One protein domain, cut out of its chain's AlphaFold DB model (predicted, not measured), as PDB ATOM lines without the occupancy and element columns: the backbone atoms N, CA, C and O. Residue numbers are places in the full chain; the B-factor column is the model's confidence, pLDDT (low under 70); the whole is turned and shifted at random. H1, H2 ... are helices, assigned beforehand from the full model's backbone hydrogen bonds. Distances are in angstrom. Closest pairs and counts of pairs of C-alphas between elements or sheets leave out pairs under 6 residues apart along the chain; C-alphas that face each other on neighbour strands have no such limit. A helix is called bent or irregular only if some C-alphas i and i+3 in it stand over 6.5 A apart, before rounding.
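AT A GLANCE: This is residues 21 to 36, 49 to 135 and 169 to 283 of the 285 residues of an uncharacterized protein of Variovorax sp. JS1663 (UniProt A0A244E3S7). Eight nearly aligned helices form a flat bundle two layers thick: H6, H3, H7 and H2 stand side by side in one row, while H4 with H5 and H1 with H8 make two pairs alongside it, apart between H5 and H1. Residues 196 to 202, of which 200 to 202 belong to H6, stick out. The 218 printed residues include eight named helices, H1 to H8 in order, and no named strand; the class is all helix. The whole is compact, with a radius of gyration of the C-alphas of 18.0 A and spans of 57 by 46 by 23 A.

HOW THE PARTS SIT: H6, residues 200 to 230, touches H3, residues 82 to 100, at a shallow tilt of 13 degrees, the same way; their closest C-alphas, Leu 90 and Glu 214, are 5.4 A apart. H3 touches H7, residues 237 to 255, opposite ways, closest at C-alphas 88 and 254, 3.8 A. H7 touches H2, residues 49 to 75, closest at C-alphas 252 and 69, 3.9 A. H4, residues 120 to 134, touches H6 at C-alphas 127 and 217, 5.7 A, and H5, residues 172 to 190, at C-alphas 128 and 179, 5.7 A. H1, residues 21 to 32, touches H7 at C-alphas 29 and 242, 4.8 A, and H8, residues 260 to 283, at C-alphas 28 and 278, 4.8 A. In H1, H3, H5, H6 and H7 every O i to N i+4 pair is within hydrogen-bond range; the counts are 22 of 23 in H2, 7 of 11 in H4 and 13 of 20 in H8.

IN THESE COORDINATES: H6 measures 45.4 A, H2 39.3 A and H8 33.9 A. H8 is irregular, C-alphas 262 and 265 being 7.3 A apart. C-alpha 21 is at (192.320, 193.415, 227.252) and C-alpha 283 at (174.458, 192.612, 214.796).

THE WHOLE: C-alphas 49 and 198, the farthest apart, are 61.0 A apart. Two cuts leave gaps of 13.1 A, C-alpha 36 to 49, and 25.9 A, C-alpha 135 to 169. The link from H3 to H4 is long. Twenty residues are under pLDDT 70, among them 112 to 118.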
ATOM      1  N   LEU A  21     192.893 192.108 227.588       91.31
ATOM      2  CA  LEU A  21     192.320 193.415 227.252       91.31
ATOM      3  C   LEU A  21     192.584 193.800 225.794       91.31
ATOM      4  O   LEU A  21     191.638 194.103 225.071       91.31
ATOM      5  N   ALA A  22     193.844 193.749 225.352       93.88
ATOM      6  CA  ALA A  22     194.217 194.074 223.979       93.88
ATOM      7  C   ALA A  22     193.480 193.204 222.965       93.88
ATOM      8  O   ALA A  22     192.996 193.702 221.955       93.88
ATOM      9  N   ARG A  23     193.312 191.913 223.264       94.12
ATOM     10  CA  ARG A  23     192.553 190.990 222.422       94.12
ATOM     11  C   ARG A  23     191.070 191.361 222.352       94.12
ATOM     12  O   ARG A  23     190.482 191.266 221.276       94.12
ATOM     13  N   SER A  24     190.463 191.765 223.471       93.81
ATOM     14  CA  SER A  24     189.068 192.230 223.508       93.81
ATOM     15  C   SER A  24     188.892 193.512 222.685       93.81
ATOM     16  O   SER A  24     188.044 193.569 221.795       93.81
ATOM     17  N   VAL A  25     189.778 194.492 222.883       95.56
ATOM     18  CA  VAL A  25     189.802 195.749 222.119       95.56
ATOM     19  C   VAL A  25     190.047 195.503 220.627       95.56
ATOM     20  O   VAL A  25     189.342 196.059 219.793       95.56
ATOM     21  N   ALA A  26     190.971 194.612 220.269       94.31
ATOM     22  CA  ALA A  26     191.225 194.239 218.881       94.31
ATOM     23  C   ALA A  26     189.973 193.666 218.202       94.31
ATOM     24  O   ALA A  26     189.656 194.041 217.078       94.31
ATOM     25  N   ARG A  27     189.207 192.813 218.896       92.94
ATOM     26  CA  ARG A  27     187.938 192.269 218.377       92.94
ATOM     27  C   ARG A  27     186.863 193.341 218.219       92.94
ATOM     28  O   ARG A  27     186.134 193.323 217.223       92.94
ATOM     29  N   PHE A  28     186.772 194.257 219.180       93.94
ATOM     30  CA  PHE A  28     185.876 195.407 219.110       93.94
ATOM     31  C   PHE A  28     186.184 196.258 217.877       93.94
ATOM     32  O   PHE A  28     185.306 196.494 217.049       93.94
ATOM     33  N   CYS A  29     187.447 196.634 217.698       94.00
ATOM     34  CA  CYS A  29     187.895 197.450 216.580       94.00
ATOM     35  C   CYS A  29     187.790 196.739 215.222       94.00
ATOM     36  O   CYS A  29     187.379 197.369 214.251       94.00
ATOM     37  N   ASP A  30     188.084 195.435 215.144       90.81
ATOM     38  CA  ASP A  30     187.869 194.620 213.937       90.81
ATOM     39  C   ASP A  30     186.388 194.598 213.528       90.81
ATOM     40  O   ASP A  30     186.064 194.571 212.338       90.81
ATOM     41  N   THR A  31     185.481 194.583 214.508       90.00
ATOM     42  CA  THR A  31     184.034 194.671 214.266       90.00
ATOM     43  C   THR A  31     183.653 196.078 213.812       90.00
ATOM     44  O   THR A  31     182.956 196.227 212.812       90.00
ATOM     45  N   LEU A  32     184.169 197.108 214.489       89.56
ATOM     46  CA  LEU A  32     183.924 198.512 214.157       89.56
ATOM     47  C   LEU A  32     184.354 198.836 212.716       89.56
ATOM     48  O   LEU A  32     183.589 199.417 211.957       89.56
ATOM     49  N   ALA A  33     185.533 198.376 212.297       90.06
ATOM     50  CA  ALA A  33     186.091 198.622 210.967       90.06
ATOM     51  C   ALA A  33     185.307 197.979 209.807       90.06
ATOM     52  O   ALA A  33     185.571 198.288 208.645       90.06
ATOM     53  N   ARG A  34     184.366 197.072 210.097       87.19
ATOM     54  CA  ARG A  34     183.493 196.435 209.095       87.19
ATOM     55  C   ARG A  34     182.186 197.178 208.872       87.19
ATOM     56  O   ARG A  34     181.423 196.796 207.987       87.19
ATOM     57  N   LEU A  35     181.900 198.186 209.686       83.94
ATOM     58  CA  LEU A  35     180.677 198.958 209.559       83.94
ATOM     59  C   LEU A  35     180.737 199.864 208.320       83.94
ATOM     60  O   LEU A  35     181.815 200.354 207.973       83.94
ATOM     61  N   PRO A  36     179.587 200.100 207.664       78.44
ATOM     62  CA  PRO A  36     179.505 201.053 206.564       78.44
ATOM     63  C   PRO A  36     179.785 202.473 207.062       78.44
ATOM     64  O   PRO A  36     179.541 202.791 208.230       78.44
ATOM     65  N   GLY A  49     170.342 205.550 213.163       59.03
ATOM     66  CA  GLY A  49     170.301 205.744 214.622       59.03
ATOM     67  C   GLY A  49     171.307 204.853 215.356       59.03
ATOM     68  O   GLY A  49     172.016 205.328 216.233       59.03
ATOM     69  N   GLY A  50     171.459 203.605 214.894       64.19
ATOM     70  CA  GLY A  50     172.484 202.693 215.397       64.19
ATOM     71  C   GLY A  50     173.891 203.278 215.269       64.19
ATOM     72  O   GLY A  50     174.602 203.305 216.259       64.19
ATOM     73  N   LEU A  51     174.273 203.817 214.101       66.62
ATOM     74  CA  LEU A  51     175.618 204.371 213.844       66.62
ATOM     75  C   LEU A  51     176.052 205.478 214.823       66.62
ATOM     76  O   LEU A  51     177.234 205.539 215.158       66.62
ATOM     77  N   VAL A  52     175.126 206.324 215.291       71.06
ATOM     78  CA  VAL A  52     175.421 207.355 216.306       71.06
ATOM     79  C   VAL A  52     175.765 206.698 217.642       71.06
ATOM     80  O   VAL A  52     176.814 206.983 218.210       71.06
ATOM     81  N   GLU A  53     174.967 205.722 218.080       74.31
ATOM     82  CA  GLU A  53     175.261 204.947 219.292       74.31
ATOM     83  C   GLU A  53     176.591 204.174 219.179       74.31
ATOM     84  O   GLU A  53     177.278 203.964 220.179       74.31
ATOM     85  N   LEU A  54     177.002 203.764 217.969       73.44
ATOM     86  CA  LEU A  54     178.297 203.098 217.746       73.44
ATOM     87  C   LEU A  54     179.472 204.064 217.894       73.44
ATOM     88  O   LEU A  54     180.505 203.687 218.452       73.44
ATOM     89  N   HIS A  55     179.312 205.293 217.402       81.81
ATOM     90  CA  HIS A  55     180.287 206.361 217.586       81.81
ATOM     91  C   HIS A  55     180.478 206.654 219.076       81.81
ATOM     92  O   HIS A  55     181.605 206.591 219.570       81.81
ATOM     93  N   ASP A  56     179.375 206.835 219.804       86.12
ATOM     94  CA  ASP A  56     179.387 207.091 221.244       86.12
ATOM     95  C   ASP A  56     180.060 205.953 222.020       86.12
ATOM     96  O   ASP A  56     180.850 206.200 222.927       86.12
ATOM     97  N   ARG A  57     179.832 204.690 221.639       87.00
ATOM     98  CA  ARG A  57     180.493 203.536 222.275       87.00
ATOM     99  C   ARG A  57     181.987 203.477 222.016       87.00
ATOM    100  O   ARG A  57     182.740 203.113 222.924       87.00
ATOM    101  N   ALA A  58     182.423 203.778 220.794       89.88
ATOM    102  CA  ALA A  58     183.842 203.813 220.464       89.88
ATOM    103  C   ALA A  58     184.548 204.932 221.240       89.88
ATOM    104  O   ALA A  58     185.580 204.672 221.861       89.88
ATOM    105  N   LEU A  59     183.945 206.124 221.291       91.38
ATOM    106  CA  LEU A  59     184.442 207.245 222.089       91.38
ATOM    107  C   LEU A  59     184.462 206.917 223.582       91.38
ATOM    108  O   LEU A  59     185.493 207.077 224.220       91.38
ATOM    109  N   ASN A  60     183.384 206.363 224.131       92.06
ATOM    110  CA  ASN A  60     183.306 205.973 225.539       92.06
ATOM    111  C   ASN A  60     184.374 204.915 225.893       92.06
ATOM    112  O   ASN A  60     185.085 205.029 226.891       92.06
ATOM    113  N   THR A  61     184.569 203.916 225.026       93.06
ATOM    114  CA  THR A  61     185.645 202.921 225.175       93.06
ATOM    115  C   THR A  61     187.023 203.592 225.180       93.06
ATOM    116  O   THR A  61     187.864 203.281 226.024       93.06
ATOM    117  N   GLN A  62     187.255 204.529 224.259       95.69
ATOM    118  CA  GLN A  62     188.489 205.305 224.178       95.69
ATOM    119  C   GLN A  62     188.712 206.152 225.442       95.69
ATOM    120  O   GLN A  62     189.800 206.122 226.017       95.69
ATOM    121  N   GLU A  63     187.692 206.873 225.904       94.94
ATOM    122  CA  GLU A  63     187.727 207.715 227.101       94.94
ATOM    123  C   GLU A  63     188.017 206.902 228.360       94.94
ATOM    124  O   GLU A  63     188.873 207.296 229.151       94.94
ATOM    125  N   HIS A  64     187.388 205.736 228.525       93.88
ATOM    126  CA  HIS A  64     187.673 204.844 229.646       93.88
ATOM    127  C   HIS A  64     189.121 204.344 229.639       93.88
ATOM    128  O   HIS A  64     189.783 204.382 230.676       93.88
ATOM    129  N   LEU A  65     189.653 203.930 228.484       95.56
ATOM    130  CA  LEU A  65     191.059 203.521 228.369       95.56
ATOM    131  C   LEU A  65     192.011 204.677 228.718       95.56
ATOM    132  O   LEU A  65     192.969 204.486 229.473       95.56
ATOM    133  N   ILE A  66     191.722 205.890 228.233       96.44
ATOM    134  CA  ILE A  66     192.488 207.096 228.574       96.44
ATOM    135  C   ILE A  66     192.417 207.374 230.077       96.44
ATOM    136  O   ILE A  66     193.448 207.623 230.705       96.44
ATOM    137  N   HIS A  67     191.219 207.313 230.659       94.69
ATOM    138  CA  HIS A  67     190.996 207.538 232.078       94.69
ATOM    139  C   HIS A  67     191.796 206.548 232.926       94.69
ATOM    140  O   HIS A  67     192.500 206.969 233.842       94.69
ATOM    141  N   ILE A  68     191.774 205.256 232.588       92.44
ATOM    142  CA  ILE A  68     192.556 204.244 233.306       92.44
ATOM    143  C   ILE A  68     194.055 204.552 233.206       92.44
ATOM    144  O   ILE A  68     194.738 204.602 234.231       92.44
ATOM    145  N   GLY A  69     194.566 204.837 232.003       94.31
ATOM    146  CA  GLY A  69     195.973 205.202 231.813       94.31
ATOM    147  C   GLY A  69     196.385 206.437 232.625       94.31
ATOM    148  O   GLY A  69     197.446 206.447 233.257       94.31
ATOM    149  N   ASN A  70     195.525 207.457 232.681       95.31
ATOM    150  CA  ASN A  70     195.747 208.670 233.472       95.31
ATOM    151  C   ASN A  70     195.709 208.398 234.976       95.31
ATOM    152  O   ASN A  70     196.580 208.877 235.701       95.31
ATOM    153  N   THR A  71     194.750 207.600 235.443       93.69
ATOM    154  CA  THR A  71     194.627 207.204 236.847       93.69
ATOM    155  C   THR A  71     195.874 206.450 237.296       93.69
ATOM    156  O   THR A  71     196.481 206.821 238.300       93.69
ATOM    157  N   ILE A  72     196.335 205.455 236.533       93.38
ATOM    158  CA  ILE A  72     197.553 204.697 236.858       93.38
ATOM    159  C   ILE A  72     198.784 205.612 236.836       93.38
ATOM    160  O   ILE A  72     199.572 205.616 237.783       93.38
ATOM    161  N   SER A  73     198.929 206.446 235.801       93.06
ATOM    162  CA  SER A  73     200.030 207.416 235.705       93.06
ATOM    163  C   SER A  73     200.037 208.402 236.879       93.06
ATOM    164  O   SER A  73     201.102 208.749 237.391       93.06
ATOM    165  N   GLY A  74     198.857 208.819 237.347       92.56
ATOM    166  CA  GLY A  74     198.672 209.664 238.525       92.56
ATOM    167  C   GLY A  74     199.168 208.995 239.806       92.56
ATOM    168  O   GLY A  74     199.994 209.575 240.510       92.56
ATOM    169  N   HIS A  75     198.762 207.746 240.059       90.88
ATOM    170  CA  HIS A  75     199.231 206.955 241.208       90.88
ATOM    171  C   HIS A  75     200.745 206.691 241.180       90.88
ATOM    172  O   HIS A  75     201.363 206.457 242.219       90.88
ATOM    173  N   ARG A  76     201.358 206.721 239.992       88.69
ATOM    174  CA  ARG A  76     202.789 206.464 239.782       88.69
ATOM    175  C   ARG A  76     203.637 207.720 239.612       88.69
ATOM    176  O   ARG A  76     204.826 207.623 239.281       88.69
ATOM    177  N   ARG A  77     203.064 208.908 239.811       87.31
ATOM    178  CA  ARG A  77     203.792 210.166 239.631       87.31
ATOM    179  C   ARG A  77     205.033 210.183 240.537       87.31
ATOM    180  O   ARG A  77     204.935 210.019 241.746       87.31
ATOM    181  N   GLY A  78     206.214 210.331 239.935       84.38
ATOM    182  CA  GLY A  78     207.512 210.316 240.630       84.38
ATOM    183  C   GLY A  78     208.092 208.922 240.930       84.38
ATOM    184  O   GLY A  78     209.300 208.794 241.145       84.38
ATOM    185  N   SER A  79     207.292 207.852 240.879       88.44
ATOM    186  CA  SER A  79     207.782 206.488 241.113       88.44
ATOM    187  C   SER A  79     208.240 205.787 239.831       88.44
ATOM    188  O   SER A  79     209.187 205.005 239.906       88.44
ATOM    189  N   ALA A  80     207.680 206.127 238.665       90.06
ATOM    190  CA  ALA A  80     208.088 205.559 237.376       90.06
ATOM    191  C   ALA A  80     209.540 205.913 236.987       90.06
ATOM    192  O   ALA A  80     209.957 207.079 237.035       90.06
ATOM    193  N   THR A  81     210.318 204.908 236.574       91.00
ATOM    194  CA  THR A  81     211.689 205.107 236.075       91.00
ATOM    195  C   THR A  81     211.686 205.805 234.707       91.00
ATOM    196  O   THR A  81     210.646 205.934 234.060       91.00
ATOM    197  N   ARG A  82     212.845 206.307 234.259       90.56
ATOM    198  CA  ARG A  82     212.979 206.878 232.906       90.56
ATOM    199  C   ARG A  82     212.727 205.824 231.828       90.56
ATOM    200  O   ARG A  82     211.904 206.065 230.957       90.56
ATOM    201  N   ILE A  83     213.320 204.637 231.974       91.00
ATOM    202  CA  ILE A  83     213.093 203.492 231.081       91.00
ATOM    203  C   ILE A  83     211.605 203.127 231.013       91.00
ATOM    204  O   ILE A  83     211.070 202.995 229.921       91.00
ATOM    205  N   GLN A  84     210.902 203.043 232.149       93.69
ATOM    206  CA  GLN A  84     209.457 202.765 232.157       93.69
ATOM    207  C   GLN A  84     208.651 203.833 231.403       93.69
ATOM    208  O   GLN A  84     207.692 203.500 230.715       93.69
ATOM    209  N   ARG A  85     209.050 205.108 231.488       93.44
ATOM    210  CA  ARG A  85     208.426 206.194 230.716       93.44
ATOM    211  C   ARG A  85     208.710 206.080 229.216       93.44
ATOM    212  O   ARG A  85     207.791 206.268 228.427       93.44
ATOM    213  N   SER A  86     209.933 205.729 228.823       94.12
ATOM    214  CA  SER A  86     210.272 205.475 227.416       94.12
ATOM    215  C   SER A  86     209.525 204.256 226.864       94.12
ATOM    216  O   SER A  86     208.979 204.314 225.769       94.12
ATOM    217  N   LEU A  87     209.411 203.175 227.644       95.06
ATOM    218  CA  LEU A  87     208.619 201.995 227.283       95.06
ATOM    219  C   LEU A  87     207.122 202.316 227.160       95.06
ATOM    220  O   LEU A  87     206.473 201.817 226.246       95.06
ATOM    221  N   HIS A  88     206.569 203.161 228.039       95.88
ATOM    222  CA  HIS A  88     205.185 203.640 227.926       95.88
ATOM    223  C   HIS A  88     204.976 204.352 226.593       95.88
ATOM    224  O   HIS A  88     204.042 204.040 225.856       95.88
ATOM    225  N   GLN A  89     205.866 205.276 226.251       96.00
ATOM    226  CA  GLN A  89     205.767 205.998 224.996       96.00
ATOM    227  C   GLN A  89     205.907 205.056 223.784       96.00
ATOM    228  O   GLN A  89     205.083 205.106 222.871       96.00
ATOM    229  N   LEU A  90     206.848 204.111 223.825       95.31
ATOM    230  CA  LEU A  90     207.000 203.086 222.792       95.31
ATOM    231  C   LEU A  90     205.750 202.196 222.652       95.31
ATOM    232  O   LEU A  90     205.332 201.915 221.531       95.31
ATOM    233  N   GLN A  91     205.106 201.797 223.756       96.38
ATOM    234  CA  GLN A  91     203.841 201.043 223.749       96.38
ATOM    235  C   GLN A  91     202.731 201.813 223.022       96.38
ATOM    236  O   GLN A  91     201.987 201.231 222.229       96.38
ATOM    237  N   ARG A  92     202.619 203.125 223.267       96.81
ATOM    238  CA  ARG A  92     201.644 203.987 222.579       96.81
ATOM    239  C   ARG A  92     201.899 204.012 221.082       96.81
ATOM    240  O   ARG A  92     200.968 203.817 220.302       96.81
ATOM    241  N   THR A  93     203.154 204.200 220.688       95.88
ATOM    242  CA  THR A  93     203.560 204.218 219.282       95.88
ATOM    243  C   THR A  93     203.305 202.864 218.615       95.88
ATOM    244  O   THR A  93     202.719 202.820 217.536       95.88
ATOM    245  N   TYR A  94     203.624 201.753 219.281       95.25
ATOM    246  CA  TYR A  94     203.358 200.403 218.784       95.25
ATOM    247  C   TYR A  94     201.858 200.129 218.576       95.25
ATOM    248  O   TYR A  94     201.450 199.660 217.512       95.25
ATOM    249  N   ARG A  95     200.997 200.490 219.540       96.25
ATOM    250  CA  ARG A  95     199.541 200.353 219.359       96.25
ATOM    251  C   ARG A  95     198.984 201.307 218.306       96.25
ATOM    252  O   ARG A  95     198.047 200.931 217.608       96.25
ATOM    253  N   SER A  96     199.558 202.499 218.138       95.50
ATOM    254  CA  SER A  96     199.198 203.403 217.035       95.50
ATOM    255  C   SER A  96     199.484 202.767 215.673       95.50
ATOM    256  O   SER A  96     198.619 202.800 214.798       95.50
ATOM    257  N   LEU A  97     200.645 202.120 215.515       94.62
ATOM    258  CA  LEU A  97     200.997 201.368 214.307       94.62
ATOM    259  C   LEU A  97     199.994 200.237 214.031       94.62
ATOM    260  O   LEU A  97     199.510 200.107 212.910       94.62
ATOM    261  N   GLN A  98     199.632 199.447 215.047       94.19
ATOM    262  CA  GLN A  98     198.578 198.432 214.908       94.19
ATOM    263  C   GLN A  98     197.233 199.052 214.518       94.19
ATOM    264  O   GLN A  98     196.556 198.547 213.625       94.19
ATOM    265  N   GLY A  99     196.877 200.174 215.145       94.50
ATOM    266  CA  GLY A  99     195.658 200.923 214.868       94.50
ATOM    267  C   GLY A  99     195.572 201.453 213.438       94.50
ATOM    268  O   GLY A  99     194.488 201.466 212.856       94.50
ATOM    269  N   LEU A 100     196.706 201.840 212.845       93.50
ATOM    270  CA  LEU A 100     196.799 202.246 211.440       93.50
ATOM    271  C   LEU A 100     196.368 201.123 210.489       93.50
ATOM    272  O   LEU A 100     195.720 201.384 209.480       93.50
ATOM    273  N   MET A 101     196.695 199.881 210.844       94.31
ATOM    274  CA  MET A 101     196.443 198.702 210.020       94.31
ATOM    275  C   MET A 101     195.041 198.103 210.207       94.31
ATOM    276  O   MET A 101     194.671 197.158 209.508       94.31
ATOM    277  N   ILE A 102     194.231 198.648 211.117       92.44
ATOM    278  CA  ILE A 102     192.839 198.224 211.290       92.44
ATOM    279  C   ILE A 102     192.030 198.600 210.056       92.44
ATOM    280  O   ILE A 102     192.050 199.743 209.608       92.44
ATOM    281  N   GLY A 103     191.263 197.641 209.541       89.12
ATOM    282  CA  GLY A 103     190.457 197.862 208.346       89.12
ATOM    283  C   GLY A 103     191.203 197.578 207.043       89.12
ATOM    284  O   GLY A 103     190.544 197.468 206.012       89.12
ATOM    285  N   VAL A 104     192.532 197.409 207.080       91.31
ATOM    286  CA  VAL A 104     193.366 197.149 205.900       91.31
ATOM    287  C   VAL A 104     193.223 195.685 205.467       91.31
ATOM    288  O   VAL A 104     193.550 194.785 206.238       91.31
ATOM    289  N   PRO A 105     192.747 195.399 204.244       88.62
ATOM    290  CA  PRO A 105     192.721 194.037 203.708       88.62
ATOM    291  C   PRO A 105     194.111 193.559 203.249       88.62
ATOM    292  O   PRO A 105     194.868 194.342 202.676       88.62
ATOM    293  N   ASP A 106     194.405 192.258 203.365       86.50
ATOM    294  CA  ASP A 106     195.732 191.684 203.054       86.50
ATOM    295  C   ASP A 106     196.191 191.960 201.614       86.50
ATOM    296  O   ASP A 106     197.380 192.126 201.354       86.50
ATOM    297  N   ARG A 107     195.257 192.101 200.664       84.06
ATOM    298  CA  ARG A 107     195.572 192.458 199.268       84.06
ATOM    299  C   ARG A 107     196.281 193.808 199.120       84.06
ATOM    300  O   ARG A 107     196.862 194.059 198.071       84.06
ATOM    301  N   PHE A 108     196.187 194.696 200.113       87.06
ATOM    302  CA  PHE A 108     196.896 195.977 200.111       87.06
ATOM    303  C   PHE A 108     198.337 195.853 200.605       87.06
ATOM    304  O   PHE A 108     199.126 196.748 200.329       87.06
ATOM    305  N   LEU A 109     198.703 194.751 201.270       85.44
ATOM    306  CA  LEU A 109     200.063 194.542 201.772       85.44
ATOM    307  C   LEU A 109     201.081 194.520 200.628       85.44
ATOM    308  O   LEU A 109     202.156 195.099 200.740       85.44
ATOM    309  N   ASP A 110     200.704 193.913 199.506       83.25
ATOM    310  CA  ASP A 110     201.564 193.760 198.329       83.25
ATOM    311  C   ASP A 110     201.264 194.789 197.223       83.25
ATOM    312  O   ASP A 110     201.872 194.748 196.154       83.25
ATOM    313  N   ARG A 111     200.330 195.727 197.458       74.19
ATOM    314  CA  ARG A 111     200.068 196.850 196.543       74.19
ATOM    315  C   ARG A 111     201.045 197.988 196.830       74.19
ATOM    316  O   ARG A 111     201.227 198.378 197.978       74.19
ATOM    317  N   GLY A 112     201.643 198.536 195.777       66.00
ATOM    318  CA  GLY A 112     202.630 199.605 195.890       66.00
ATOM    319  C   GLY A 112     203.457 199.778 194.620       66.00
ATOM    320  O   GLY A 112     203.039 199.378 193.532       66.00
ATOM    321  N   ASP A 113     204.626 200.397 194.775       62.53
ATOM    322  CA  ASP A 113     205.639 200.516 193.721       62.53
ATOM    323  C   ASP A 113     206.121 199.110 193.287       62.53
ATOM    324  O   ASP A 113     206.191 198.211 194.126       62.53
ATOM    325  N   PRO A 114     206.475 198.873 192.010       58.47
ATOM    326  CA  PRO A 114     207.130 197.631 191.586       58.47
ATOM    327  C   PRO A 114     208.426 197.308 192.352       58.47
ATOM    328  O   PRO A 114     208.868 196.158 192.339       58.47
ATOM    329  N   ARG A 115     209.043 198.289 193.024       59.19
ATOM    330  CA  ARG A 115     210.173 198.045 193.931       59.19
ATOM    331  C   ARG A 115     209.687 197.480 195.278       59.19
ATOM    332  O   ARG A 115     208.804 198.081 195.887       59.19
ATOM    333  N   PRO A 116     210.296 196.396 195.805       56.09
ATOM    334  CA  PRO A 116     209.887 195.765 197.070       56.09
ATOM    335  C   PRO A 116     209.797 196.738 198.255       56.09
ATOM    336  O   PRO A 116     208.897 196.618 199.084       56.09
ATOM    337  N   GLU A 117     210.696 197.723 198.281       61.50
ATOM    338  CA  GLU A 117     210.820 198.774 199.299       61.50
ATOM    339  C   GLU A 117     209.599 199.711 199.368       61.50
ATOM    340  O   GLU A 117     209.373 200.365 200.380       61.50
ATOM    341  N   GLY A 118     208.782 199.755 198.310       69.44
ATOM    342  CA  GLY A 118     207.599 200.610 198.205       69.44
ATOM    343  C   GLY A 118     206.275 199.913 198.528       69.44
ATOM    344  O   GLY A 118     205.228 200.404 198.104       69.44
ATOM    345  N   THR A 119     206.302 198.763 199.211       82.75
ATOM    346  CA  THR A 119     205.094 198.006 199.588       82.75
ATOM    347  C   THR A 119     204.736 198.190 201.060       82.75
ATOM    348  O   THR A 119     205.609 198.321 201.920       82.75
ATOM    349  N   VAL A 120     203.436 198.144 201.370       86.25
ATOM    350  CA  VAL A 120     202.931 198.192 202.756       86.25
ATOM    351  C   VAL A 120     203.516 197.044 203.581       86.25
ATOM    352  O   VAL A 120     203.901 197.246 204.730       86.25
ATOM    353  N   ARG A 121     203.650 195.848 202.989       87.44
ATOM    354  CA  ARG A 121     204.276 194.683 203.620       87.44
ATOM    355  C   ARG A 121     205.710 194.976 204.028       87.44
ATOM    356  O   ARG A 121     206.054 194.724 205.176       87.44
ATOM    357  N   HIS A 122     206.532 195.474 203.107       84.62
ATOM    358  CA  HIS A 122     207.941 195.725 203.387       84.62
ATOM    359  C   HIS A 122     208.110 196.751 204.503       84.62
ATOM    360  O   HIS A 122     208.850 196.508 205.451       84.62
ATOM    361  N   LEU A 123     207.369 197.857 204.432       86.38
ATOM    362  CA  LEU A 123     207.457 198.921 205.426       86.38
ATOM    363  C   LEU A 123     206.942 198.466 206.802       86.38
ATOM    364  O   LEU A 123     207.554 198.746 207.833       86.38
ATOM    365  N   LEU A 124     205.863 197.676 206.832       87.56
ATOM    366  CA  LEU A 124     205.374 197.060 208.062       87.56
ATOM    367  C   LEU A 124     206.404 196.077 208.629       87.56
ATOM    368  O   LEU A 124     206.704 196.121 209.815       87.56
ATOM    369  N   GLN A 125     207.008 195.227 207.801       86.25
ATOM    370  CA  GLN A 125     208.070 194.321 208.237       86.25
ATOM    371  C   GLN A 125     209.287 195.088 208.764       86.25
ATOM    372  O   GLN A 125     209.793 194.742 209.825       86.25
ATOM    373  N   ALA A 126     209.714 196.164 208.101       82.94
ATOM    374  CA  ALA A 126     210.790 197.032 208.577       82.94
ATOM    375  C   ALA A 126     210.454 197.682 209.932       82.94
ATOM    376  O   ALA A 126     211.316 197.779 210.806       82.94
ATOM    377  N   SER A 127     209.189 198.061 210.142       84.12
ATOM    378  CA  SER A 127     208.695 198.555 211.435       84.12
ATOM    379  C   SER A 127     208.820 197.499 212.533       84.12
ATOM    380  O   SER A 127     209.250 197.801 213.639       84.12
ATOM    381  N   LEU A 128     208.442 196.253 212.237       82.56
ATOM    382  CA  LEU A 128     208.372 195.170 213.221       82.56
ATOM    383  C   LEU A 128     209.727 194.473 213.451       82.56
ATOM    384  O   LEU A 128     209.980 193.939 214.529       82.56
ATOM    385  N   ASN A 129     210.631 194.510 212.473       75.88
ATOM    386  CA  ASN A 129     211.964 193.915 212.572       75.88
ATOM    387  C   ASN A 129     212.906 194.698 213.494       75.88
ATOM    388  O   ASN A 129     213.910 194.141 213.941       75.88
ATOM    389  N   VAL A 130     212.575 195.944 213.850       74.38
ATOM    390  CA  VAL A 130     213.365 196.722 214.817       74.38
ATOM    391  C   VAL A 130     213.462 196.017 216.178       74.38
ATOM    392  O   VAL A 130     214.499 196.089 216.835       74.38
ATOM    393  N   TYR A 131     212.430 195.249 216.548       67.38
ATOM    394  CA  TYR A 131     212.407 194.428 217.759       67.38
ATOM    395  C   TYR A 131     213.258 193.157 217.637       67.38
ATOM    396  O   TYR A 131     213.719 192.624 218.637       67.38
ATOM    397  N   HIS A 132     213.492 192.662 216.421       62.97
ATOM    398  CA  HIS A 132     214.291 191.460 216.176       62.97
ATOM    399  C   HIS A 132     215.789 191.723 216.209       62.97
ATOM    400  O   HIS A 132     216.539 190.957 216.804       62.97
ATOM    401  N   ALA A 133     216.217 192.796 215.547       53.19
ATOM    402  CA  ALA A 133     217.632 193.099 215.385       53.19
ATOM    403  C   ALA A 133     218.278 193.639 216.669       53.19
ATOM    404  O   ALA A 133     219.500 193.655 216.765       53.19
ATOM    405  N   ASN A 134     217.475 194.086 217.645       52.94
ATOM    406  CA  ASN A 134     217.986 194.926 218.718       52.94
ATOM    407  C   ASN A 134     217.535 194.573 220.139       52.94
ATOM    408  O   ASN A 134     217.910 195.303 221.053       52.94
ATOM    409  N   VAL A 135     216.774 193.491 220.376       49.69
ATOM    410  CA  VAL A 135     216.659 192.968 221.751       49.69
ATOM    411  C   VAL A 135     218.075 192.549 222.137       49.69
ATOM    412  O   VAL A 135     218.591 191.593 221.547       49.69
ATOM    413  N   THR A 169     203.435 185.314 201.605       62.34
ATOM    414  CA  THR A 169     202.087 184.875 201.965       62.34
ATOM    415  C   THR A 169     201.670 185.202 203.396       62.34
ATOM    416  O   THR A 169     200.546 184.875 203.769       62.34
ATOM    417  N   ASP A 170     202.521 185.838 204.207       70.81
ATOM    418  CA  ASP A 170     202.169 186.095 205.605       70.81
ATOM    419  C   ASP A 170     200.965 187.044 205.710       70.81
ATOM    420  O   ASP A 170     200.932 188.115 205.101       70.81
ATOM    421  N   LEU A 171     199.963 186.656 206.492       82.56
ATOM    422  CA  LEU A 171     198.796 187.496 206.757       82.56
ATOM    423  C   LEU A 171     199.156 188.594 207.763       82.56
ATOM    424  O   LEU A 171     200.055 188.419 208.593       82.56
ATOM    425  N   LEU A 172     198.408 189.699 207.748       85.50
ATOM    426  CA  LEU A 172     198.598 190.806 208.691       85.50
ATOM    427  C   LEU A 172     198.590 190.345 210.161       85.50
ATOM    428  O   LEU A 172     199.407 190.800 210.964       85.50
ATOM    429  N   SER A 173     197.714 189.394 210.505       83.25
ATOM    430  CA  SER A 173     197.636 188.798 211.843       83.25
ATOM    431  C   SER A 173     198.940 188.128 212.268       83.25
ATOM    432  O   SER A 173     199.326 188.237 213.427       83.25
ATOM    433  N   THR A 174     199.623 187.448 211.345       84.88
ATOM    434  CA  THR A 174     200.860 186.706 211.621       84.88
ATOM    435  C   THR A 174     202.024 187.660 211.866       84.88
ATOM    436  O   THR A 174     202.802 187.452 212.797       84.88
ATOM    437  N   LEU A 175     202.108 188.734 211.071       85.00
ATOM    438  CA  LEU A 175     203.103 189.793 211.253       85.00
ATOM    439  C   LEU A 175     202.982 190.408 212.654       85.00
ATOM    440  O   LEU A 175     203.969 190.466 213.388       85.00
ATOM    441  N   PHE A 176     201.762 190.781 213.054       90.00
ATOM    442  CA  PHE A 176     201.533 191.363 214.374       90.00
ATOM    443  C   PHE A 176     201.639 190.368 215.522       90.00
ATOM    444  O   PHE A 176     202.104 190.742 216.591       90.00
ATOM    445  N   GLU A 177     201.243 189.108 215.343       88.50
ATOM    446  CA  GLU A 177     201.406 188.102 216.395       88.50
ATOM    447  C   GLU A 177     202.877 187.918 216.756       88.50
ATOM    448  O   GLU A 177     203.232 187.837 217.931       88.50
ATOM    449  N   ARG A 178     203.739 187.877 215.739       83.44
ATOM    450  CA  ARG A 178     205.179 187.785 215.929       83.44
ATOM    451  C   ARG A 178     205.696 189.018 216.667       83.44
ATOM    452  O   ARG A 178     206.301 188.854 217.724       83.44
ATOM    453  N   SER A 179     205.419 190.225 216.167       87.00
ATOM    454  CA  SER A 179     205.902 191.458 216.803       87.00
ATOM    455  C   SER A 179     205.404 191.638 218.230       87.00
ATOM    456  O   SER A 179     206.158 192.105 219.074       87.00
ATOM    457  N   GLU A 180     204.173 191.220 218.523       89.94
ATOM    458  CA  GLU A 180     203.594 191.292 219.863       89.94
ATOM    459  C   GLU A 180     204.422 190.488 220.871       89.94
ATOM    460  O   GLU A 180     204.687 190.967 221.971       89.94
ATOM    461  N   ARG A 181     204.896 189.292 220.485       86.56
ATOM    462  CA  ARG A 181     205.753 188.464 221.351       86.56
ATOM    463  C   ARG A 181     207.093 189.136 221.633       86.56
ATOM    464  O   ARG A 181     207.521 189.147 222.783       86.56
ATOM    465  N   PHE A 182     207.741 189.706 220.615       84.50
ATOM    466  CA  PHE A 182     209.027 190.394 220.802       84.50
ATOM    467  C   PHE A 182     208.875 191.670 221.620       84.50
ATOM    468  O   PHE A 182     209.664 191.914 222.530       84.50
ATOM    469  N   HIS A 183     207.826 192.444 221.346       88.88
ATOM    470  CA  HIS A 183     207.510 193.649 222.097       88.88
ATOM    471  C   HIS A 183     207.239 193.332 223.574       88.88
ATOM    472  O   HIS A 183     207.824 193.969 224.447       88.88
ATOM    473  N   HIS A 184     206.436 192.303 223.876       86.50
ATOM    474  CA  HIS A 184     206.212 191.852 225.256       86.50
ATOM    475  C   HIS A 184     207.502 191.388 225.939       86.50
ATOM    476  O   HIS A 184     207.790 191.849 227.040       86.50
ATOM    477  N   ALA A 185     208.306 190.548 225.281       84.75
ATOM    478  CA  ALA A 185     209.562 190.061 225.850       84.75
ATOM    479  C   ALA A 185     210.531 191.212 226.178       84.75
ATOM    480  O   ALA A 185     211.141 191.233 227.245       84.75
ATOM    481  N   MET A 186     210.638 192.204 225.291       88.00
ATOM    482  CA  MET A 186     211.433 193.410 225.518       88.00
ATOM    483  C   MET A 186     210.906 194.223 226.710       88.00
ATOM    484  O   MET A 186     211.688 194.636 227.567       88.00
ATOM    485  N   VAL A 187     209.591 194.461 226.780       89.69
ATOM    486  CA  VAL A 187     208.980 195.199 227.894       89.69
ATOM    487  C   VAL A 187     209.239 194.480 229.219       89.69
ATOM    488  O   VAL A 187     209.675 195.128 230.167       89.69
ATOM    489  N   GLU A 188     209.047 193.161 229.283       87.00
ATOM    490  CA  GLU A 188     209.287 192.350 230.487       87.00
ATOM    491  C   GLU A 188     210.746 192.403 230.960       87.00
ATOM    492  O   GLU A 188     211.008 192.503 232.160       87.00
ATOM    493  N   GLN A 189     211.705 192.390 230.031       84.12
ATOM    494  CA  GLN A 189     213.129 192.488 230.361       84.12
ATOM    495  C   GLN A 189     213.512 193.869 230.903       84.12
ATOM    496  O   GLN A 189     214.322 193.978 231.824       84.12
ATOM    497  N   LEU A 190     212.945 194.937 230.337       87.94
ATOM    498  CA  LEU A 190     213.398 196.304 230.602       87.94
ATOM    499  C   LEU A 190     212.583 197.031 231.676       87.94
ATOM    500  O   LEU A 190     213.078 197.988 232.276       87.94
ATOM    501  N   CYS A 191     211.354 196.594 231.968       88.00
ATOM    502  CA  CYS A 191     210.479 197.290 232.913       88.00
ATOM    503  C   CYS A 191     211.012 197.290 234.355       88.00
ATOM    504  O   CYS A 191     210.670 198.192 235.125       88.00
ATOM    505  N   ASN A 192     211.880 196.333 234.696       84.38
ATOM    506  CA  ASN A 192     212.449 196.144 236.030       84.38
ATOM    507  C   ASN A 192     213.883 196.677 236.181       84.38
ATOM    508  O   ASN A 192     214.509 196.443 237.214       84.38
ATOM    509  N   VAL A 193     214.418 197.408 235.193       82.06
ATOM    510  CA  VAL A 193     215.754 198.015 235.316       82.06
ATOM    511  C   VAL A 193     215.763 199.013 236.494       82.06
ATOM    512  O   VAL A 193     214.985 199.978 236.478       82.06
ATOM    513  N   PRO A 194     216.614 198.814 237.526       71.00
ATOM    514  CA  PRO A 194     216.601 199.627 238.744       71.00
ATOM    515  C   PRO A 194     216.905 201.110 238.496       71.00
ATOM    516  O   PRO A 194     217.648 201.458 237.578       71.00
ATOM    517  N   LYS A 195     216.391 201.997 239.367       70.12
ATOM    518  CA  LYS A 195     216.705 203.446 239.360       70.12
ATOM    519  C   LYS A 195     218.157 203.756 239.723       70.12
ATOM    520  O   LYS A 195     218.680 204.775 239.272       70.12
ATOM    521  N   GLU A 196     218.815 202.870 240.454       61.53
ATOM    522  CA  GLU A 196     220.174 203.014 240.992       61.53
ATOM    523  C   GLU A 196     221.041 201.856 240.483       61.53
ATOM    524  O   GLU A 196     221.540 201.041 241.245       61.53
ATOM    525  N   SER A 197     221.144 201.698 239.164       54.88
ATOM    526  CA  SER A 197     222.116 200.766 238.600       54.88
ATOM    527  C   SER A 197     223.502 201.401 238.685       54.88
ATOM    528  O   SER A 197     223.665 202.519 238.194       54.88
ATOM    529  N   ASP A 198     224.499 200.658 239.165       53.91
ATOM    530  CA  ASP A 198     225.929 201.031 239.184       53.91
ATOM    531  C   ASP A 198     226.540 201.283 237.784       53.91
ATOM    532  O   ASP A 198     227.736 201.517 237.636       53.91
ATOM    533  N   LEU A 199     225.720 201.250 236.728       64.62
ATOM    534  CA  LEU A 199     226.111 201.405 235.330       64.62
ATOM    535  C   LEU A 199     225.266 202.497 234.636       64.62
ATOM    536  O   LEU A 199     224.360 202.182 233.860       64.62
ATOM    537  N   PRO A 200     225.532 203.795 234.890       70.94
ATOM    538  CA  PRO A 200     224.822 204.909 234.253       70.94
ATOM    539  C   PRO A 200     224.905 204.900 232.719       70.94
ATOM    540  O   PRO A 200     223.927 205.247 232.059       70.94
ATOM    541  N   ALA A 201     226.042 204.467 232.158       73.25
ATOM    542  CA  ALA A 201     226.250 204.362 230.712       73.25
ATOM    543  C   ALA A 201     225.277 203.359 230.069       73.25
ATOM    544  O   ALA A 201     224.552 203.711 229.147       73.25
ATOM    545  N   TYR A 202     225.145 202.168 230.659       75.94
ATOM    546  CA  TYR A 202     224.223 201.131 230.189       75.94
ATOM    547  C   TYR A 202     222.761 201.609 230.147       75.94
ATOM    548  O   TYR A 202     222.011 201.290 229.227       75.94
ATOM    549  N   ARG A 203     222.340 202.424 231.123       77.81
ATOM    550  CA  ARG A 203     221.003 203.034 231.105       77.81
ATOM    551  C   ARG A 203     220.846 204.043 229.973       77.81
ATOM    552  O   ARG A 203     219.798 204.051 229.336       77.81
ATOM    553  N   ALA A 204     221.840 204.905 229.767       80.62
ATOM    554  CA  ALA A 204     221.806 205.891 228.693       80.62
ATOM    555  C   ALA A 204     221.694 205.206 227.323       80.62
ATOM    556  O   ALA A 204     220.901 205.648 226.494       80.62
ATOM    557  N   ASP A 205     222.390 204.083 227.137       81.94
ATOM    558  CA  ASP A 205     222.313 203.280 225.916       81.94
ATOM    559  C   ASP A 205     220.913 202.681 225.711       81.94
ATOM    560  O   ASP A 205     220.359 202.783 224.618       81.94
ATOM    561  N   ILE A 206     220.286 202.131 226.765       83.94
ATOM    562  CA  ILE A 206     218.891 201.652 226.699       83.94
ATOM    563  C   ILE A 206     217.935 202.798 226.358       83.94
ATOM    564  O   ILE A 206     217.052 202.635 225.520       83.94
ATOM    565  N   GLU A 207     218.073 203.952 227.012       84.81
ATOM    566  CA  GLU A 207     217.205 205.108 226.773       84.81
ATOM    567  C   GLU A 207     217.337 205.617 225.331       84.81
ATOM    568  O   GLU A 207     216.321 205.851 224.674       84.81
ATOM    569  N   ALA A 208     218.566 205.731 224.818       84.75
ATOM    570  CA  ALA A 208     218.837 206.121 223.438       84.75
ATOM    571  C   ALA A 208     218.279 205.100 222.439       84.75
ATOM    572  O   ALA A 208     217.670 205.479 221.438       84.75
ATOM    573  N   TRP A 209     218.426 203.810 222.735       85.50
ATOM    574  CA  TRP A 209     217.887 202.737 221.912       85.50
ATOM    575  C   TRP A 209     216.351 202.741 221.867       85.50
ATOM    576  O   TRP A 209     215.767 202.681 220.785       85.50
ATOM    577  N   LEU A 210     215.683 202.891 223.015       89.44
ATOM    578  CA  LEU A 210     214.222 203.016 223.089       89.44
ATOM    579  C   LEU A 210     213.721 204.244 222.316       89.44
ATOM    580  O   LEU A 210     212.737 204.144 221.585       89.44
ATOM    581  N   ALA A 211     214.409 205.383 222.444       87.62
ATOM    582  CA  ALA A 211     214.078 206.601 221.708       87.62
ATOM    583  C   ALA A 211     214.256 206.424 220.191       87.62
ATOM    584  O   ALA A 211     213.419 206.877 219.413       87.62
ATOM    585  N   HIS A 212     215.314 205.727 219.765       87.94
ATOM    586  CA  HIS A 212     215.529 205.407 218.357       87.94
ATOM    587  C   HIS A 212     214.413 204.517 217.796       87.94
ATOM    588  O   HIS A 212     213.875 204.814 216.733       87.94
ATOM    589  N   MET A 213     214.015 203.467 218.521       88.81
ATOM    590  CA  MET A 213     212.902 202.615 218.097       88.81
ATOM    591  C   MET A 213     211.585 203.380 218.006       88.81
ATOM    592  O   MET A 213     210.835 203.186 217.055       88.81
ATOM    593  N   GLU A 214     211.297 204.253 218.973       91.81
ATOM    594  CA  GLU A 214     210.106 205.095 218.914       91.81
ATOM    595  C   GLU A 214     210.120 205.977 217.659       91.81
ATOM    596  O   GLU A 214     209.140 205.988 216.913       91.81
ATOM    597  N   ALA A 215     211.236 206.668 217.401       89.25
ATOM    598  CA  ALA A 215     211.398 207.518 216.227       89.25
ATOM    599  C   ALA A 215     211.229 206.727 214.922       89.25
ATOM    600  O   ALA A 215     210.492 207.162 214.039       89.25
ATOM    601  N   HIS A 216     211.832 205.536 214.838       88.50
ATOM    602  CA  HIS A 216     211.675 204.629 213.700       88.50
ATOM    603  C   HIS A 216     210.204 204.274 213.478       88.50
ATOM    604  O   HIS A 216     209.682 204.475 212.389       88.50
ATOM    605  N   LEU A 217     209.487 203.816 214.508       91.19
ATOM    606  CA  LEU A 217     208.073 203.454 214.362       91.19
ATOM    607  C   LEU A 217     207.189 204.641 213.959       91.19
ATOM    608  O   LEU A 217     206.219 204.444 213.227       91.19
ATOM    609  N   LEU A 218     207.494 205.854 214.429       91.88
ATOM    610  CA  LEU A 218     206.788 207.069 214.011       91.88
ATOM    611  C   LEU A 218     207.033 207.375 212.529       91.88
ATOM    612  O   LEU A 218     206.081 207.653 211.801       91.88
ATOM    613  N   GLU A 219     208.278 207.268 212.064       89.88
ATOM    614  CA  GLU A 219     208.624 207.428 210.650       89.88
ATOM    615  C   GLU A 219     207.897 206.393 209.779       89.88
ATOM    616  O   GLU A 219     207.244 206.746 208.791       89.88
ATOM    617  N   GLN A 220     207.916 205.122 210.190       88.00
ATOM    618  CA  GLN A 220     207.231 204.065 209.455       88.00
ATOM    619  C   GLN A 220     205.706 204.250 209.437       88.00
ATOM    620  O   GLN A 220     205.073 203.937 208.432       88.00
ATOM    621  N   GLN A 221     205.095 204.793 210.499       91.62
ATOM    622  CA  GLN A 221     203.658 205.113 210.512       91.62
ATOM    623  C   GLN A 221     203.287 206.138 209.441       91.62
ATOM    624  O   GLN A 221     202.284 205.956 208.747       91.62
ATOM    625  N   VAL A 222     204.096 207.189 209.283       90.44
ATOM    626  CA  VAL A 222     203.889 208.202 208.239       90.44
ATOM    627  C   VAL A 222     204.009 207.564 206.855       90.44
ATOM    628  O   VAL A 222     203.130 207.750 206.011       90.44
ATOM    629  N   GLY A 223     205.049 206.756 206.637       89.69
ATOM    630  CA  GLY A 223     205.236 206.052 205.369       89.69
ATOM    631  C   GLY A 223     204.105 205.063 205.060       89.69
ATOM    632  O   GLY A 223     203.610 205.026 203.934       89.69
ATOM    633  N   LEU A 224     203.631 204.308 206.056       90.44
ATOM    634  CA  LEU A 224     202.542 203.342 205.894       90.44
ATOM    635  C   LEU A 224     201.227 204.034 205.550       90.44
ATOM    636  O   LEU A 224     200.524 203.575 204.652       90.44
ATOM    637  N   ALA A 225     200.909 205.145 206.217       90.50
ATOM    638  CA  ALA A 225     199.715 205.928 205.913       90.50
ATOM    639  C   ALA A 225     199.727 206.401 204.451       90.50
ATOM    640  O   ALA A 225     198.742 206.225 203.733       90.50
ATOM    641  N   HIS A 226     200.871 206.913 203.989       89.69
ATOM    642  CA  HIS A 226     201.043 207.363 202.610       89.69
ATOM    643  C   HIS A 226     200.943 206.218 201.588       89.69
ATOM    644  O   HIS A 226     200.313 206.365 200.539       89.69
ATOM    645  N   LEU A 227     201.536 205.055 201.879       90.06
ATOM    646  CA  LEU A 227     201.455 203.886 200.998       90.06
ATOM    647  C   LEU A 227     200.036 203.320 200.910       90.06
ATOM    648  O   LEU A 227     199.597 202.960 199.818       90.06
ATOM    649  N   LEU A 228     199.307 203.270 202.028       90.31
ATOM    650  CA  LEU A 228     197.909 202.840 202.048       90.31
ATOM    651  C   LEU A 228     197.039 203.758 201.183       90.31
ATOM    652  O   LEU A 228     196.284 203.263 200.345       90.31
ATOM    653  N   GLU A 229     197.202 205.074 201.319       89.12
ATOM    654  CA  GLU A 229     196.495 206.058 200.496       89.12
ATOM    655  C   GLU A 229     196.806 205.866 199.004       89.12
ATOM    656  O   GLU A 229     195.893 205.733 198.186       89.12
ATOM    657  N   ARG A 230     198.091 205.742 198.641       87.31
ATOM    658  CA  ARG A 230     198.521 205.489 197.255       87.31
ATOM    659  C   ARG A 230     198.016 204.165 196.693       87.31
ATOM    660  O   ARG A 230     197.759 204.070 195.495       87.31
ATOM    661  N   ALA A 231     197.869 203.145 197.533       85.62
ATOM    662  CA  ALA A 231     197.307 201.859 197.143       85.62
ATOM    663  C   ALA A 231     195.775 201.905 196.955       85.62
ATOM    664  O   ALA A 231     195.185 200.906 196.526       85.62
ATOM    665  N   GLY A 232     195.137 203.047 197.248       86.94
ATOM    666  CA  GLY A 232     193.694 203.276 197.148       86.94
ATOM    667  C   GLY A 232     192.916 202.843 198.389       86.94
ATOM    668  O   GLY A 232     191.715 202.586 198.300       86.94
ATOM    669  N   HIS A 233     193.583 202.677 199.534       89.25
ATOM    670  CA  HIS A 233     192.916 202.405 200.802       89.25
ATOM    671  C   HIS A 233     192.534 203.725 201.473       89.25
ATOM    672  O   HIS A 233     193.393 204.481 201.922       89.25
ATOM    673  N   HIS A 234     191.232 203.981 201.571       87.50
ATOM    674  CA  HIS A 234     190.689 205.133 202.284       87.50
ATOM    675  C   HIS A 234     190.117 204.684 203.626       87.50
ATOM    676  O   HIS A 234     189.310 203.753 203.682       87.50
ATOM    677  N   ARG A 235     190.531 205.348 204.710       88.50
ATOM    678  CA  ARG A 235     190.016 205.058 206.051       88.50
ATOM    679  C   ARG A 235     188.619 205.637 206.199       88.50
ATOM    680  O   ARG A 235     188.420 206.834 206.014       88.50
ATOM    681  N   THR A 236     187.676 204.783 206.569       89.19
ATOM    682  CA  THR A 236     186.308 205.190 206.898       89.19
ATOM    683  C   THR A 236     186.238 205.783 208.306       89.19
ATOM    684  O   THR A 236     187.153 205.601 209.122       89.19
ATOM    685  N   THR A 237     185.132 206.453 208.639       89.25
ATOM    686  CA  THR A 237     184.907 206.968 210.004       89.25
ATOM    687  C   THR A 237     185.062 205.874 211.080       89.25
ATOM    688  O   THR A 237     185.801 206.097 212.045       89.25
ATOM    689  N   PRO A 238     184.476 204.665 210.931       90.19
ATOM    690  CA  PRO A 238     184.672 203.580 211.896       90.19
ATOM    691  C   PRO A 238     186.128 203.106 212.036       90.19
ATOM    692  O   PRO A 238     186.560 202.781 213.143       90.19
ATOM    693  N   MET A 239     186.915 203.099 210.953       92.12
ATOM    694  CA  MET A 239     188.345 202.750 211.009       92.12
ATOM    695  C   MET A 239     189.156 203.798 211.782       92.12
ATOM    696  O   MET A 239     190.037 203.448 212.568       92.12
ATOM    697  N   SER A 240     188.838 205.081 211.603       92.19
ATOM    698  CA  SER A 240     189.476 206.174 212.346       92.19
ATOM    699  C   SER A 240     189.155 206.115 213.845       92.19
ATOM    700  O   SER A 240     190.043 206.304 214.675       92.19
ATOM    701  N   LEU A 241     187.919 205.768 214.212       93.19
ATOM    702  CA  LEU A 241     187.544 205.534 215.612       93.19
ATOM    703  C   LEU A 241     188.274 204.329 216.208       93.19
ATOM    704  O   LEU A 241     188.806 204.408 217.315       93.19
ATOM    705  N   ALA A 242     188.351 203.225 215.462       94.50
ATOM    706  CA  ALA A 242     189.089 202.040 215.884       94.50
ATOM    707  C   ALA A 242     190.566 202.355 216.170       94.50
ATOM    708  O   ALA A 242     191.127 201.869 217.152       94.50
ATOM    709  N   HIS A 243     191.182 203.215 215.355       95.44
ATOM    710  CA  HIS A 243     192.535 203.709 215.608       95.44
ATOM    711  C   HIS A 243     192.636 204.487 216.913       95.44
ATOM    712  O   HIS A 243     193.531 204.206 217.707       95.44
ATOM    713  N   GLY A 244     191.712 205.421 217.160       96.31
ATOM    714  CA  GLY A 244     191.666 206.191 218.405       96.31
ATOM    715  C   GLY A 244     191.594 205.294 219.643       96.31
ATOM    716  O   GLY A 244     192.335 205.498 220.607       96.31
ATOM    717  N   VAL A 245     190.784 204.234 219.579       97.00
ATOM    718  CA  VAL A 245     190.682 203.223 220.641       97.00
ATOM    719  C   VAL A 245     192.008 202.474 220.840       97.00
ATOM    720  O   VAL A 245     192.426 202.278 221.979       97.00
ATOM    721  N   PHE A 246     192.719 202.104 219.770       96.06
ATOM    722  CA  PHE A 246     194.043 201.473 219.879       96.06
ATOM    723  C   PHE A 246     195.105 202.401 220.473       96.06
ATOM    724  O   PHE A 246     195.900 201.976 221.312       96.06
ATOM    725  N   VAL A 247     195.108 203.679 220.097       97.00
ATOM    726  CA  VAL A 247     196.004 204.678 220.698       97.00
ATOM    727  C   VAL A 247     195.735 204.799 222.202       97.00
ATOM    728  O   VAL A 247     196.674 204.826 223.003       97.00
ATOM    729  N   ALA A 248     194.461 204.814 222.603       97.81
ATOM    730  CA  ALA A 248     194.070 204.824 224.009       97.81
ATOM    731  C   ALA A 248     194.468 203.532 224.744       97.81
ATOM    732  O   ALA A 248     194.970 203.610 225.865       97.81
ATOM    733  N   LEU A 249     194.330 202.365 224.106       97.50
ATOM    734  CA  LEU A 249     194.818 201.088 224.636       97.50
ATOM    735  C   LEU A 249     196.329 201.142 224.895       97.50
ATOM    736  O   LEU A 249     196.771 200.756 225.973       97.50
ATOM    737  N   GLY A 250     197.117 201.668 223.953       97.31
ATOM    738  CA  GLY A 250     198.565 201.812 224.134       97.31
ATOM    739  C   GLY A 250     198.936 202.731 225.294       97.31
ATOM    740  O   GLY A 250     199.917 202.481 225.991       97.31
ATOM    741  N   HIS A 251     198.132 203.767 225.551       97.56
ATOM    742  CA  HIS A 251     198.309 204.626 226.725       97.56
ATOM    743  C   HIS A 251     198.011 203.885 228.028       97.56
ATOM    744  O   HIS A 251     198.811 203.943 228.960       97.56
ATOM    745  N   ALA A 252     196.890 203.166 228.070       95.62
ATOM    746  CA  ALA A 252     196.478 202.325 229.188       95.62
ATOM    747  C   ALA A 252     197.524 201.251 229.532       95.62
ATOM    748  O   ALA A 252     197.958 201.149 230.679       95.62
ATOM    749  N   GLU A 253     197.960 200.473 228.540       95.62
ATOM    750  CA  GLU A 253     198.973 199.430 228.714       95.62
ATOM    751  C   GLU A 253     200.333 200.007 229.088       95.62
ATOM    752  O   GLU A 253     200.987 199.500 229.994       95.62
ATOM    753  N   GLY A 254     200.743 201.100 228.443       95.94
ATOM    754  CA  GLY A 254     202.023 201.732 228.734       95.94
ATOM    755  C   GLY A 254     202.091 202.270 230.164       95.94
ATOM    756  O   GLY A 254     203.105 202.102 230.839       95.94
ATOM    757  N   ALA A 255     200.986 202.821 230.678       95.00
ATOM    758  CA  ALA A 255     200.896 203.281 232.062       95.00
ATOM    759  C   ALA A 255     201.073 202.142 233.087       95.00
ATOM    760  O   ALA A 255     201.501 202.395 234.218       95.00
ATOM    761  N   MET A 256     200.784 200.894 232.706       93.25
ATOM    762  CA  MET A 256     200.952 199.717 233.562       93.25
ATOM    763  C   MET A 256     202.370 199.158 233.604       93.25
ATOM    764  O   MET A 256     202.642 198.343 234.479       93.25
ATOM    765  N   ILE A 257     203.270 199.590 232.719       94.19
ATOM    766  CA  ILE A 257     204.585 198.957 232.577       94.19
ATOM    767  C   ILE A 257     205.370 198.986 233.894       94.19
ATOM    768  O   ILE A 257     205.688 200.064 234.415       94.19
ATOM    769  N   GLY A 258     205.686 197.804 234.429       90.06
ATOM    770  CA  GLY A 258     206.386 197.593 235.701       90.06
ATOM    771  C   GLY A 258     205.490 197.573 236.949       90.06
ATOM    772  O   GLY A 258     206.002 197.607 238.068       90.06
ATOM    773  N   VAL A 259     204.164 197.578 236.794       90.38
ATOM    774  CA  VAL A 259     203.176 197.464 237.888       90.38
ATOM    775  C   VAL A 259     201.955 196.620 237.499       90.38
ATOM    776  O   VAL A 259     200.911 196.714 238.143       90.38
ATOM    777  N   GLU A 260     202.064 195.810 236.452       85.94
ATOM    778  CA  GLU A 260     200.969 195.073 235.821       85.94
ATOM    779  C   GLU A 260     200.172 194.257 236.841       85.94
ATOM    780  O   GLU A 260     198.954 194.389 236.918       85.94
ATOM    781  N   SER A 261     200.854 193.525 237.724       83.88
ATOM    782  CA  SER A 261     200.222 192.692 238.758       83.88
ATOM    783  C   SER A 261     199.301 193.456 239.718       83.88
ATOM    784  O   SER A 261     198.390 192.864 240.294       83.88
ATOM    785  N   ARG A 262     199.496 194.771 239.889       83.44
ATOM    786  CA  ARG A 262     198.649 195.614 240.754       83.44
ATOM    787  C   ARG A 262     197.337 196.018 240.092       83.44
ATOM    788  O   ARG A 262     196.389 196.352 240.796       83.44
ATOM    789  N   PHE A 263     197.299 196.037 238.762       82.00
ATOM    790  CA  PHE A 263     196.185 196.595 237.999       82.00
ATOM    791  C   PHE A 263     195.523 195.581 237.064       82.00
ATOM    792  O   PHE A 263     194.374 195.803 236.700       82.00
ATOM    793  N   GLU A 264     196.174 194.464 236.715       76.69
ATOM    794  CA  GLU A 264     195.650 193.453 235.781       76.69
ATOM    795  C   GLU A 264     194.279 192.895 236.214       76.69
ATOM    796  O   GLU A 264     193.369 192.785 235.391       76.69
ATOM    797  N   ASN A 265     194.069 192.679 237.515       74.69
ATOM    798  CA  ASN A 265     192.781 192.215 238.050       74.69
ATOM    799  C   ASN A 265     191.649 193.255 237.937       74.69
ATOM    800  O   ASN A 265     190.475 192.896 237.988       74.69
ATOM    801  N   ASN A 266     191.977 194.535 237.739       78.25
ATOM    802  CA  ASN A 266     190.992 195.615 237.639       78.25
ATOM    803  C   ASN A 266     190.469 195.814 236.206       78.25
ATOM    804  O   ASN A 266     189.593 196.649 235.994       78.25
ATOM    805  N   TRP A 267     190.976 195.065 235.216       82.56
ATOM    806  CA  TRP A 267     190.538 195.193 233.820       82.56
ATOM    807  C   TRP A 267     189.328 194.350 233.468       82.56
ATOM    808  O   TRP A 267     188.747 194.588 232.412       82.56
ATOM    809  N   GLN A 268     188.928 193.393 234.309       87.94
ATOM    810  CA  GLN A 268     187.800 192.520 233.989       87.94
ATOM    811  C   GLN A 268     186.523 193.309 233.635       87.94
ATOM    812  O   GLN A 268     185.974 193.049 232.566       87.94
ATOM    813  N   PRO A 269     186.123 194.361 234.384       89.25
ATOM    814  CA  PRO A 269     184.973 195.184 234.004       89.25
ATOM    815  C   PRO A 269     185.119 195.845 232.627       89.25
ATOM    816  O   PRO A 269     184.154 195.932 231.872       89.25
ATOM    817  N   MET A 270     186.331 196.283 232.269       89.62
ATOM    818  CA  MET A 270     186.607 196.866 230.954       89.62
ATOM    819  C   MET A 270     186.544 195.805 229.849       89.62
ATOM    820  O   MET A 270     185.984 196.051 228.783       89.62
ATOM    821  N   ILE A 271     187.098 194.616 230.093       90.56
ATOM    822  CA  ILE A 271     187.039 193.484 229.159       90.56
ATOM    823  C   ILE A 271     185.584 193.097 228.895       90.56
ATOM    824  O   ILE A 271     185.221 192.891 227.732       90.56
ATOM    825  N   ASP A 272     184.764 193.038 229.943       91.69
ATOM    826  CA  ASP A 272     183.343 192.710 229.865       91.69
ATOM    827  C   ASP A 272     182.567 193.792 229.104       91.69
ATOM    828  O   ASP A 272     181.822 193.469 228.177       91.69
ATOM    829  N   LEU A 273     182.809 195.073 229.413       89.81
ATOM    830  CA  LEU A 273     182.213 196.216 228.711       89.81
ATOM    831  C   LEU A 273     182.522 196.179 227.207       89.81
ATOM    832  O   LEU A 273     181.616 196.235 226.374       89.81
ATOM    833  N   VAL A 274     183.800 196.030 226.846       90.44
ATOM    834  CA  VAL A 274     184.240 195.963 225.442       90.44
ATOM    835  C   VAL A 274     183.658 194.732 224.743       90.44
ATOM    836  O   VAL A 274     183.242 194.815 223.585       90.44
ATOM    837  N   SER A 275     183.560 193.595 225.436       90.94
ATOM    838  CA  SER A 275     182.960 192.370 224.891       90.94
ATOM    839  C   SER A 275     181.457 192.521 224.642       90.94
ATOM    840  O   SER A 275     180.955 192.066 223.609       90.94
ATOM    841  N   ALA A 276     180.740 193.194 225.548       89.56
ATOM    842  CA  ALA A 276     179.327 193.518 225.385       89.56
ATOM    843  C   ALA A 276     179.116 194.447 224.181       89.56
ATOM    844  O   ALA A 276     178.334 194.116 223.285       89.56
ATOM    845  N   HIS A 277     179.895 195.534 224.089       88.88
ATOM    846  CA  HIS A 277     179.873 196.436 222.935       88.88
ATOM    847  C   HIS A 277     180.167 195.692 221.623       88.88
ATOM    848  O   HIS A 277     179.458 195.879 220.638       88.88
ATOM    849  N   THR A 278     181.163 194.801 221.609       89.00
ATOM    850  CA  THR A 278     181.520 193.989 220.429       89.00
ATOM    851  C   THR A 278     180.373 193.081 219.991       89.00
ATOM    852  O   THR A 278     180.034 193.022 218.808       89.00
ATOM    853  N   SER A 279     179.754 192.375 220.942       87.06
ATOM    854  CA  SER A 279     178.642 191.455 220.672       87.06
ATOM    855  C   SER A 279     177.444 192.189 220.083       87.06
ATOM    856  O   SER A 279     176.787 191.696 219.168       87.06
ATOM    857  N   GLU A 280     177.177 193.395 220.567       83.31
ATOM    858  CA  GLU A 280     176.101 194.215 220.041       83.31
ATOM    859  C   GLU A 280     176.420 194.784 218.653       83.31
ATOM    860  O   GLU A 280     175.581 194.699 217.755       83.31
ATOM    861  N   LEU A 281     177.647 195.279 218.446       80.94
ATOM    862  CA  LEU A 281     178.127 195.759 217.146       80.94
ATOM    863  C   LEU A 281     178.026 194.695 216.054       80.94
ATOM    864  O   LEU A 281     177.663 195.003 214.920       80.94
ATOM    865  N   SER A 282     178.298 193.437 216.405       83.44
ATOM    866  CA  SER A 282     178.263 192.318 215.460       83.44
ATOM    867  C   SER A 282     176.897 192.113 214.793       83.44
ATOM    868  O   SER A 282     176.832 191.510 213.728       83.44
ATOM    869  N   ARG A 283     175.814 192.659 215.367       81.50
ATOM    870  CA  ARG A 283     174.458 192.612 214.796       81.50
ATOM    871  C   ARG A 283     174.289 193.514 213.566       81.50
ATOM    872  O   ARG A 283     173.298 193.376 212.850       81.50
TER     873      ARG A 283